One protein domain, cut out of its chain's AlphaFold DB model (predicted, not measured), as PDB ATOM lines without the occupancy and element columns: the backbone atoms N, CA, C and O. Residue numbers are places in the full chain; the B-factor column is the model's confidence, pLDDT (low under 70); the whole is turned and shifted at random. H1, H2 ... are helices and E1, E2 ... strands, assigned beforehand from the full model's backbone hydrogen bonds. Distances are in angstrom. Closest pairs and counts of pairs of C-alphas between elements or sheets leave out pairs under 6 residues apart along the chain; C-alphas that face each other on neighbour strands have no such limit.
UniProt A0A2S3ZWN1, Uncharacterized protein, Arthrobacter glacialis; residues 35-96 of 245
ATOM      1  N   ASN A  35    -112.901 -66.934 138.207       77.12
ATOM      2  CA  ASN A  35    -112.388 -65.727 138.850       77.12
ATOM      3  C   ASN A  35    -111.951 -66.066 140.277       77.12
ATOM      4  O   ASN A  35    -112.761 -66.497 141.097       77.12
ATOM      5  N   LEU A  36    -110.664 -65.882 140.565       78.12
ATOM      6  CA  LEU A  36    -110.117 -65.965 141.911       78.12
ATOM      7  C   LEU A  36    -110.279 -64.608 142.592       78.12
ATOM      8  O   LEU A  36    -109.743 -63.609 142.119       78.12
ATOM      9  N   VAL A  37    -110.988 -64.593 143.715       80.25
ATOM     10  CA  VAL A  37    -111.234 -63.384 144.504       80.25
ATOM     11  C   VAL A  37    -110.393 -63.449 145.770       80.25
ATOM     12  O   VAL A  37    -110.511 -64.399 146.544       80.25
ATOM     13  N   LEU A  38    -109.531 -62.460 145.969       75.19
ATOM     14  CA  LEU A  38    -108.652 -62.343 147.125       75.19
ATOM     15  C   LEU A  38    -109.155 -61.208 148.019       75.19
ATOM     16  O   LEU A  38    -109.158 -60.054 147.602       75.19
ATOM     17  N   ALA A  39    -109.577 -61.528 149.240       80.25
ATOM     18  CA  ALA A  39    -109.897 -60.516 150.241       80.25
ATOM     19  C   ALA A  39    -108.613 -60.092 150.969       80.25
ATOM     20  O   ALA A  39    -107.857 -60.961 151.412       80.25
ATOM     21  N   VAL A  40    -108.359 -58.787 151.070       74.19
ATOM     22  CA  VAL A  40    -107.174 -58.228 151.743       74.19
ATOM     23  C   VAL A  40    -107.571 -57.141 152.737       74.19
ATOM     24  O   VAL A  40    -108.589 -56.478 152.553       74.19
ATOM     25  N   ASP A  41    -106.745 -56.958 153.767       72.94
ATOM     26  CA  ASP A  41    -106.951 -55.922 154.788       72.94
ATOM     27  C   ASP A  41    -106.570 -54.516 154.290       72.94
ATOM     28  O   ASP A  41    -107.116 -53.534 154.775       72.94
ATOM     29  N   ASP A  42    -105.627 -54.426 153.344       75.19
ATOM     30  CA  ASP A  42    -105.137 -53.170 152.762       75.19
ATOM     31  C   ASP A  42    -104.733 -53.387 151.296       75.19
ATOM     32  O   ASP A  42    -103.955 -54.296 150.972       75.19
ATOM     33  N   LEU A  43    -105.254 -52.550 150.396       77.56
ATOM     34  CA  LEU A  43    -104.914 -52.569 148.974       77.56
ATOM     35  C   LEU A  43    -103.734 -51.631 148.678       77.56
ATOM     36  O   LEU A  43    -103.874 -50.555 148.085       77.56
ATOM     37  N   ASN A  44    -102.532 -52.080 149.022       77.38
ATOM     38  CA  ASN A  44    -101.302 -51.375 148.662       77.38
ATOM     39  C   ASN A  44    -100.809 -51.697 147.237       77.38
ATOM     40  O   ASN A  44    -101.306 -52.589 146.542       77.38
ATOM     41  N   ASP A  45     -99.806 -50.944 146.788       71.50
ATOM     42  CA  ASP A  45     -99.272 -51.053 145.428       71.50
ATOM     43  C   ASP A  45     -98.575 -52.395 145.153       71.50
ATOM     44  O   ASP A  45     -98.589 -52.864 144.012       71.50
ATOM     45  N   ASP A  46     -98.041 -53.062 146.180       69.75
ATOM     46  CA  ASP A  46     -97.473 -54.404 146.036       69.75
ATOM     47  C   ASP A  46     -98.572 -55.430 145.725       69.75
ATOM     48  O   ASP A  46     -98.419 -56.247 144.811       69.75
ATOM     49  N   VAL A  47     -99.715 -55.348 146.415       74.00
ATOM     50  CA  VAL A  47    -100.890 -56.191 146.141       74.00
ATOM     51  C   VAL A  47    -101.417 -55.936 144.728       74.00
ATOM     52  O   VAL A  47    -101.644 -56.894 143.986       74.00
ATOM     53  N   LYS A  48    -101.534 -54.672 144.302       73.31
ATOM     54  CA  LYS A  48    -101.941 -54.328 142.924       73.31
ATOM     55  C   LYS A  48    -100.991 -54.927 141.888       73.31
ATOM     56  O   LYS A  48    -101.442 -55.580 140.949       73.31
ATOM     57  N   ARG A  49     -99.677 -54.798 142.095       69.50
ATOM     58  CA  ARG A  49     -98.650 -55.335 141.189       69.50
ATOM     59  C   ARG A  49     -98.691 -56.862 141.093       69.50
ATOM     60  O   ARG A  49     -98.470 -57.419 140.016       69.50
ATOM     61  N   ILE A  50     -98.996 -57.549 142.194       74.75
ATOM     62  CA  ILE A  50     -99.219 -59.001 142.198       74.75
ATOM     63  C   ILE A  50    -100.462 -59.350 141.372       74.75
ATOM     64  O   ILE A  50    -100.397 -60.262 140.549       74.75
ATOM     65  N   VAL A  51    -101.571 -58.620 141.530       75.75
ATOM     66  CA  VAL A  51    -102.807 -58.835 140.752       75.75
ATOM     67  C   VAL A  51    -102.587 -58.614 139.259       75.75
ATOM     68  O   VAL A  51    -103.029 -59.429 138.449       75.75
ATOM     69  N   GLU A  52    -101.879 -57.552 138.880       77.12
ATOM     70  CA  GLU A  52    -101.507 -57.276 137.490       77.12
ATOM     71  C   GLU A  52    -100.663 -58.413 136.907       77.12
ATOM     72  O   GLU A  52    -100.981 -58.945 135.840       77.12
ATOM     73  N   PHE A  53     -99.624 -58.840 137.631       72.50
ATOM     74  CA  PHE A  53     -98.767 -59.945 137.213       72.50
ATOM     75  C   PHE A  53     -99.558 -61.247 137.050       72.50
ATOM     76  O   PHE A  53     -99.446 -61.913 136.021       72.50
ATOM     77  N   LEU A  54    -100.391 -61.600 138.032       73.69
ATOM     78  CA  LEU A  54    -101.211 -62.808 137.987       73.69
ATOM     79  C   LEU A  54    -102.191 -62.775 136.812       73.69
ATOM     80  O   LEU A  54    -102.316 -63.771 136.096       73.69
ATOM     81  N   ASN A  55    -102.842 -61.642 136.548       73.88
ATOM     82  CA  ASN A  55    -103.731 -61.501 135.394       73.88
ATOM     83  C   ASN A  55    -102.982 -61.545 134.055       73.88
ATOM     84  O   ASN A  55    -103.546 -62.051 133.084       73.88
ATOM     85  N   ALA A  56    -101.722 -61.105 134.002       71.00
ATOM     86  CA  ALA A  56    -100.887 -61.194 132.804       71.00
ATOM     87  C   ALA A  56    -100.430 -62.630 132.482       71.00
ATOM     88  O   ALA A  56    -100.317 -62.983 131.309       71.00
ATOM     89  N   VAL A  57    -100.169 -63.467 133.496       70.00
ATOM     90  CA  VAL A  57     -99.651 -64.840 133.298       70.00
ATOM     91  C   VAL A  57    -100.729 -65.925 133.270       70.00
ATOM     92  O   VAL A  57    -100.471 -67.042 132.822       70.00
ATOM     93  N   THR A  58    -101.936 -65.636 133.758       68.19
ATOM     94  CA  THR A  58    -103.061 -66.587 133.748       68.19
ATOM     95  C   THR A  58    -103.758 -66.624 132.387       68.19
ATOM     96  O   THR A  58    -103.793 -65.635 131.657       68.19
ATOM     97  N   VAL A  59    -104.370 -67.758 132.040       68.81
ATOM     98  CA  VAL A  59    -105.114 -67.911 130.773       68.81
ATOM     99  C   VAL A  59    -106.314 -66.950 130.688       68.81
ATOM    100  O   VAL A  59    -106.838 -66.565 131.729       68.81
ATOM    101  N   PRO A  60    -106.807 -66.583 129.484       67.94
ATOM    102  CA  PRO A  60    -107.942 -65.660 129.305       67.94
ATOM    103  C   PRO A  60    -109.213 -66.023 130.085       67.94
ATOM    104  O   PRO A  60    -109.964 -65.145 130.488       67.94
ATOM    105  N   ALA A  61    -109.442 -67.318 130.322       69.00
ATOM    106  CA  ALA A  61    -110.580 -67.813 131.093       69.00
ATOM    107  C   ALA A  61    -110.399 -67.694 132.620       69.00
ATOM    108  O   ALA A  61    -111.307 -68.066 133.360       69.00
ATOM    109  N   THR A  62    -109.246 -67.213 133.094       75.19
ATOM    110  CA  THR A  62    -108.928 -67.072 134.515       75.19
ATOM    111  C   THR A  62    -108.583 -65.629 134.858       75.19
ATOM    112  O   THR A  62    -107.669 -65.045 134.271       75.19
ATOM    113  N   GLY A  63    -109.305 -65.072 135.825       79.19
ATOM    114  CA  GLY A  63    -109.098 -63.726 136.346       79.19
ATOM    115  C   GLY A  63    -108.743 -63.742 137.827       79.19
ATOM    116  O   GLY A  63    -109.173 -64.636 138.553       79.19
ATOM    117  N   VAL A  64    -107.969 -62.761 138.281       79.06
ATOM    118  CA  VAL A  64    -107.722 -62.506 139.705       79.06
ATOM    119  C   VAL A  64    -108.244 -61.119 140.044       79.06
ATOM    120  O   VAL A  64    -107.880 -60.147 139.388       79.06
ATOM    121  N   ILE A  65    -109.085 -61.031 141.067       80.75
ATOM    122  CA  ILE A  65    -109.637 -59.776 141.572       80.75
ATOM    123  C   ILE A  65    -109.289 -59.691 143.054       80.75
ATOM    124  O   ILE A  65    -109.439 -60.673 143.779       80.75
ATOM    125  N   VAL A  66    -108.819 -58.534 143.506       76.25
ATOM    126  CA  VAL A  66    -108.652 -58.256 144.934       76.25
ATOM    127  C   VAL A  66    -109.792 -57.367 145.403       76.25
ATOM    128  O   VAL A  66    -110.205 -56.463 144.681       76.25
ATOM    129  N   VAL A  67    -110.291 -57.629 146.607       81.25
ATOM    130  CA  VAL A  67    -111.286 -56.796 147.280       81.25
ATOM    131  C   VAL A  67    -110.765 -56.435 148.665       81.25
ATOM    132  O   VAL A  67    -110.467 -57.313 149.473       81.25
ATOM    133  N   GLU A  68    -110.655 -55.140 148.927       79.69
ATOM    134  CA  GLU A  68    -110.450 -54.584 150.264       79.69
ATOM    135  C   GLU A  68    -111.807 -54.217 150.865       79.69
ATOM    136  O   GLU A  68    -112.686 -53.726 150.153       79.69
ATOM    137  N   PHE A  69    -111.985 -54.438 152.167       76.94
ATOM    138  CA  PHE A  69    -113.191 -54.036 152.889       76.94
ATOM    139  C   PHE A  69    -112.843 -52.982 153.936       76.94
ATOM    140  O   PHE A  69    -112.275 -53.293 154.980       76.94
ATOM    141  N   THR A  70    -113.216 -51.730 153.680       72.94
ATOM    142  CA  THR A  70    -113.050 -50.650 154.655       72.94
ATOM    143  C   THR A  70    -114.282 -50.560 155.550       72.94
ATOM    144  O   THR A  70    -115.413 -50.592 155.067       72.94
ATOM    145  N   HIS A  71    -114.070 -50.417 156.855       71.81
ATOM    146  CA  HIS A  71    -115.149 -50.257 157.826       71.81
ATOM    147  C   HIS A  71    -115.489 -48.771 157.995       71.81
ATOM    148  O   HIS A  71    -114.614 -47.950 158.277       71.81
ATOM    149  N   ALA A  72    -116.765 -48.426 157.864       70.56
ATOM    150  CA  ALA A  72    -117.328 -47.138 158.244       70.56
ATOM    151  C   ALA A  72    -118.430 -47.372 159.283       70.56
ATOM    152  O   ALA A  72    -119.223 -48.296 159.144       70.56
ATOM    153  N   GLN A  73    -118.486 -46.548 160.328       71.25
ATOM    154  CA  GLN A  73    -119.508 -46.665 161.366       71.25
ATOM    155  C   GLN A  73    -120.360 -45.397 161.400       71.25
ATOM    156  O   GLN A  73    -119.821 -44.298 161.533       71.25
ATOM    157  N   ASP A  74    -121.677 -45.563 161.299       66.38
ATOM    158  CA  ASP A  74    -122.664 -44.500 161.492       66.38
ATOM    159  C   ASP A  74    -123.667 -44.933 162.571       66.38
ATOM    160  O   ASP A  74    -124.533 -45.786 162.355       66.38
ATOM    161  N   GLY A  75    -123.489 -44.400 163.782       73.62
ATOM    162  CA  GLY A  75    -124.235 -44.825 164.967       73.62
ATOM    163  C   GLY A  75    -124.025 -46.310 165.289       73.62
ATOM    164  O   GLY A  75    -122.895 -46.761 165.497       73.62
ATOM    165  N   ASP A  76    -125.123 -47.067 165.318       74.00
ATOM    166  CA  ASP A  76    -125.128 -48.516 165.578       74.00
ATOM    167  C   ASP A  76    -124.986 -49.357 164.293       74.00
ATOM    168  O   ASP A  76    -125.076 -50.585 164.337       74.00
ATOM    169  N   VAL A  77    -124.789 -48.713 163.135       64.94
ATOM    170  CA  VAL A  77    -124.658 -49.385 161.839       64.94
ATOM    171  C   VAL A  77    -123.190 -49.436 161.430       64.94
ATOM    172  O   VAL A  77    -122.542 -48.410 161.223       64.94
ATOM    173  N   GLU A  78    -122.679 -50.654 161.276       68.12
ATOM    174  CA  GLU A  78    -121.394 -50.925 160.640       68.12
ATOM    175  C   GLU A  78    -121.604 -51.125 159.134       68.12
ATOM    176  O   GLU A  78    -122.391 -51.967 158.695       68.12
ATOM    177  N   ILE A  79    -120.909 -50.321 158.337       69.94
ATOM    178  CA  ILE A  79    -120.951 -50.319 156.879       69.94
ATOM    179  C   ILE A  79    -119.598 -50.819 156.379       69.94
ATOM    180  O   ILE A  79    -118.566 -50.198 156.628       69.94
ATOM    181  N   LEU A  80    -119.604 -51.922 155.635       65.88
ATOM    182  CA  LEU A  80    -118.432 -52.389 154.898       65.88
ATOM    183  C   LEU A  80    -118.462 -51.797 153.491       65.88
ATOM    184  O   LEU A  80    -119.400 -52.040 152.731       65.88
ATOM    185  N   ILE A  81    -117.435 -51.029 153.147       74.25
ATOM    186  CA  ILE A  81    -117.263 -50.419 151.831       74.25
ATOM    187  C   ILE A  81    -116.240 -51.263 151.060       74.25
ATOM    188  O   ILE A  81    -115.056 -51.231 151.402       74.25
ATOM    189  N   PRO A  82    -116.668 -52.045 150.050       69.56
ATOM    190  CA  PRO A  82    -115.749 -52.831 149.244       69.56
ATOM    191  C   PRO A  82    -115.048 -51.954 148.203       69.56
ATOM    192  O   PRO A  82    -115.701 -51.263 147.419       69.56
ATOM    193  N   THR A  83    -113.725 -52.059 148.131       74.75
ATOM    194  CA  THR A  83    -112.914 -51.518 147.036       74.75
ATOM    195  C   THR A  83    -112.335 -52.682 146.245       74.75
ATOM    196  O   THR A  83    -111.470 -53.409 146.729       74.75
ATOM    197  N   ALA A  84    -112.837 -52.890 145.026       74.50
ATOM    198  CA  ALA A  84    -112.361 -53.948 144.140       74.50
ATOM    199  C   ALA A  84    -111.282 -53.425 143.182       74.50
ATOM    200  O   ALA A  84    -111.399 -52.333 142.627       74.50
ATOM    201  N   TYR A  85    -110.251 -54.233 142.951       72.25
ATOM    202  CA  TYR A  85    -109.183 -53.957 141.997       72.25
ATOM    203  C   TYR A  85    -108.908 -55.180 141.122       72.25
ATOM    204  O   TYR A  85    -108.796 -56.308 141.608       72.25
ATOM    205  N   GLY A  86    -108.779 -54.949 139.815       63.72
ATOM    206  CA  GLY A  86    -108.557 -55.993 138.814       63.72
ATOM    207  C   GLY A  86    -109.814 -56.437 138.061       63.72
ATOM    208  O   GLY A  86    -109.685 -57.221 137.127       63.72
ATOM    209  N   THR A  87    -110.998 -55.908 138.384       70.62
ATOM    210  CA  THR A  87    -112.241 -56.134 137.614       70.62
ATOM    211  C   THR A  87    -112.068 -55.730 136.155       70.62
ATOM    212  O   THR A  87    -112.279 -56.546 135.261       70.62
ATOM    213  N   ASP A  88    -111.538 -54.534 135.916       66.56
ATOM    214  CA  ASP A  88    -111.329 -53.991 134.572       66.56
ATOM    215  C   ASP A  88    -110.270 -54.790 133.799       66.56
ATOM    216  O   ASP A  88    -110.363 -54.954 132.586       66.56
ATOM    217  N   LEU A  89    -109.273 -55.343 134.505       68.00
ATOM    218  CA  LEU A  89    -108.258 -56.221 133.915       68.00
ATOM    219  C   LEU A  89    -108.877 -57.544 133.462       68.00
ATOM    220  O   LEU A  89    -108.556 -58.032 132.379       68.00
ATOM    221  N   VAL A  90    -109.770 -58.119 134.270       64.38
ATOM    222  CA  VAL A  90    -110.497 -59.350 133.941       64.38
ATOM    223  C   VAL A  90    -111.478 -59.114 132.793       64.38
ATOM    224  O   VAL A  90    -111.534 -59.927 131.871       64.38
ATOM    225  N   GLU A  91    -112.197 -57.992 132.789       68.69
ATOM    226  CA  GLU A  91    -113.121 -57.624 131.714       68.69
ATOM    227  C   GLU A  91    -112.393 -57.329 130.403       68.69
ATOM    228  O   GLU A  91    -112.755 -57.898 129.373       68.69
ATOM    229  N   ALA A  92    -111.317 -56.538 130.426       64.19
ATOM    230  CA  ALA A  92    -110.493 -56.273 129.246       64.19
ATOM    231  C   ALA A  92    -109.881 -57.565 128.685       64.19
ATOM    232  O   ALA A  92    -109.871 -57.786 127.473       64.19
ATOM    233  N   LYS A  93    -109.431 -58.463 129.565       66.44
ATOM    234  CA  LYS A  93    -108.908 -59.785 129.203       66.44
ATOM    235  C   LYS A  93    -109.983 -60.718 128.633       66.44
ATOM    236  O   LYS A  93    -109.676 -61.524 127.758       66.44
ATOM    237  N   ALA A  94    -111.226 -60.611 129.099       63.38
ATOM    238  CA  ALA A  94    -112.358 -61.411 128.630       63.38
ATOM    239  C   ALA A  94    -113.016 -60.862 127.351       63.38
ATOM    240  O   ALA A  94    -113.603 -61.639 126.593       63.38
ATOM    241  N   ALA A  95    -112.947 -59.545 127.141       60.69
ATOM    242  CA  ALA A  95    -113.442 -58.833 125.966       60.69
ATOM    243  C   ALA A  95    -112.419 -58.801 124.827       60.69
ATOM    244  O   ALA A  95    -112.797 -58.609 123.668       60.69
ATOM    245  N   ALA A  96    -111.135 -59.024 125.131       57.00
ATOM    246  CA  ALA A  96    -110.134 -59.272 124.112       57.00
ATOM    247  C   ALA A  96    -110.613 -60.446 123.237       57.00
ATOM    248  O   ALA A  96    -110.921 -61.517 123.777       57.00
TER     249      ALA A  96
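AT A GLANCE: This is residues 35 to 96 of the 245 residues of an uncharacterized protein of Arthrobacter glacialis (UniProt A0A2S3ZWN1). A long, strongly twisted hairpin of two strands, E2 and E3, makes the length of this domain, and at the end away from its tip E1 pairs with E2 while H1 packs on one face of the small sheet and H2 on the opposite face. The tip of the hairpin, residues 73 to 78, sticks out free of the rest. The printed part has 62 residues, with two named helices and three named strands in the order E1, H1, E2, E3, H2; the sheet runs E1, E2, E3 and is mixed, and the class is mixed, helices and strands. The whole is loose, with a radius of gyration of the C-alphas of 13.8 A, and spans 45 by 23 by 14 A.

HOW THE PARTS SIT: E1, residues 35 to 40, is an edge strand, parallel to the inner strand E2, residues 62 to 74, at 36 degrees; N 36 and O 63 are 2.8 A apart and N 67 and O 38 are 2.9 A apart, both within hydrogen-bond range. H1, residues 45 to 57, lies between these strands along the chain, and the three form a strand-helix-strand unit, two parallel neighbour strands joined through a helix, with a right-handed crossover. H1 is on the sheet at a height over the sheet of 8.6 A, over E2 and along the strands, at 2 degrees to E2 on the local plane; their closest C-alphas are those of Asn 55 and Gly 63, 5.9 A apart. E3, residues 77 to 85, is the other edge strand and forms a hairpin with E2, antiparallel at 153 degrees; N 68 and O 83 are 2.9 A apart and N 79 and O 72 are 2.8 A apart, within hydrogen-bond range. H2, residues 87 to 95, is on the opposite face from H1 at a height over the sheet of 8.7 A, over E2 and along the strands, at 18 degrees to E2 on the local plane; their closest C-alphas are those of Gly 63 and Val 90, 5.2 A apart. H1 and H2 only just touch, with 3 pairs of C-alphas within 8 A, made by residues 52 to 55 of H1 alone; the closest are those of Asn 55 and Leu 89, 7.1 A apart. The two helices run the same way at a shallow tilt of 14 degrees. In H1 and H2 every O i to N i+4 pair is within hydrogen-bond range.

IN THESE COORDINATES: E1 begins at C-alpha 35, (-112.388, -65.727, 138.850), and measures 15.8 A from first to last C-alpha. H1 measures 18.4 A. E2, the longest strand, measures 37.8 A and ends at C-alpha 74, (-122.664, -44.500, 161.492). E3 measures 25.6 A. H2 measures 12.0 A and ends at C-alpha 95, (-113.442, -58.833, 125.966).

THE WHOLE: The two C-alphas farthest apart are those of Gly 75 and Ala 96, 45.6 A. The printed part has no cut, and its four links are tight. The mean pLDDT of the printed part is 72.0; 22 residues are under 70, among them residues 58 to 61, 77 to 80 and 88 to 96.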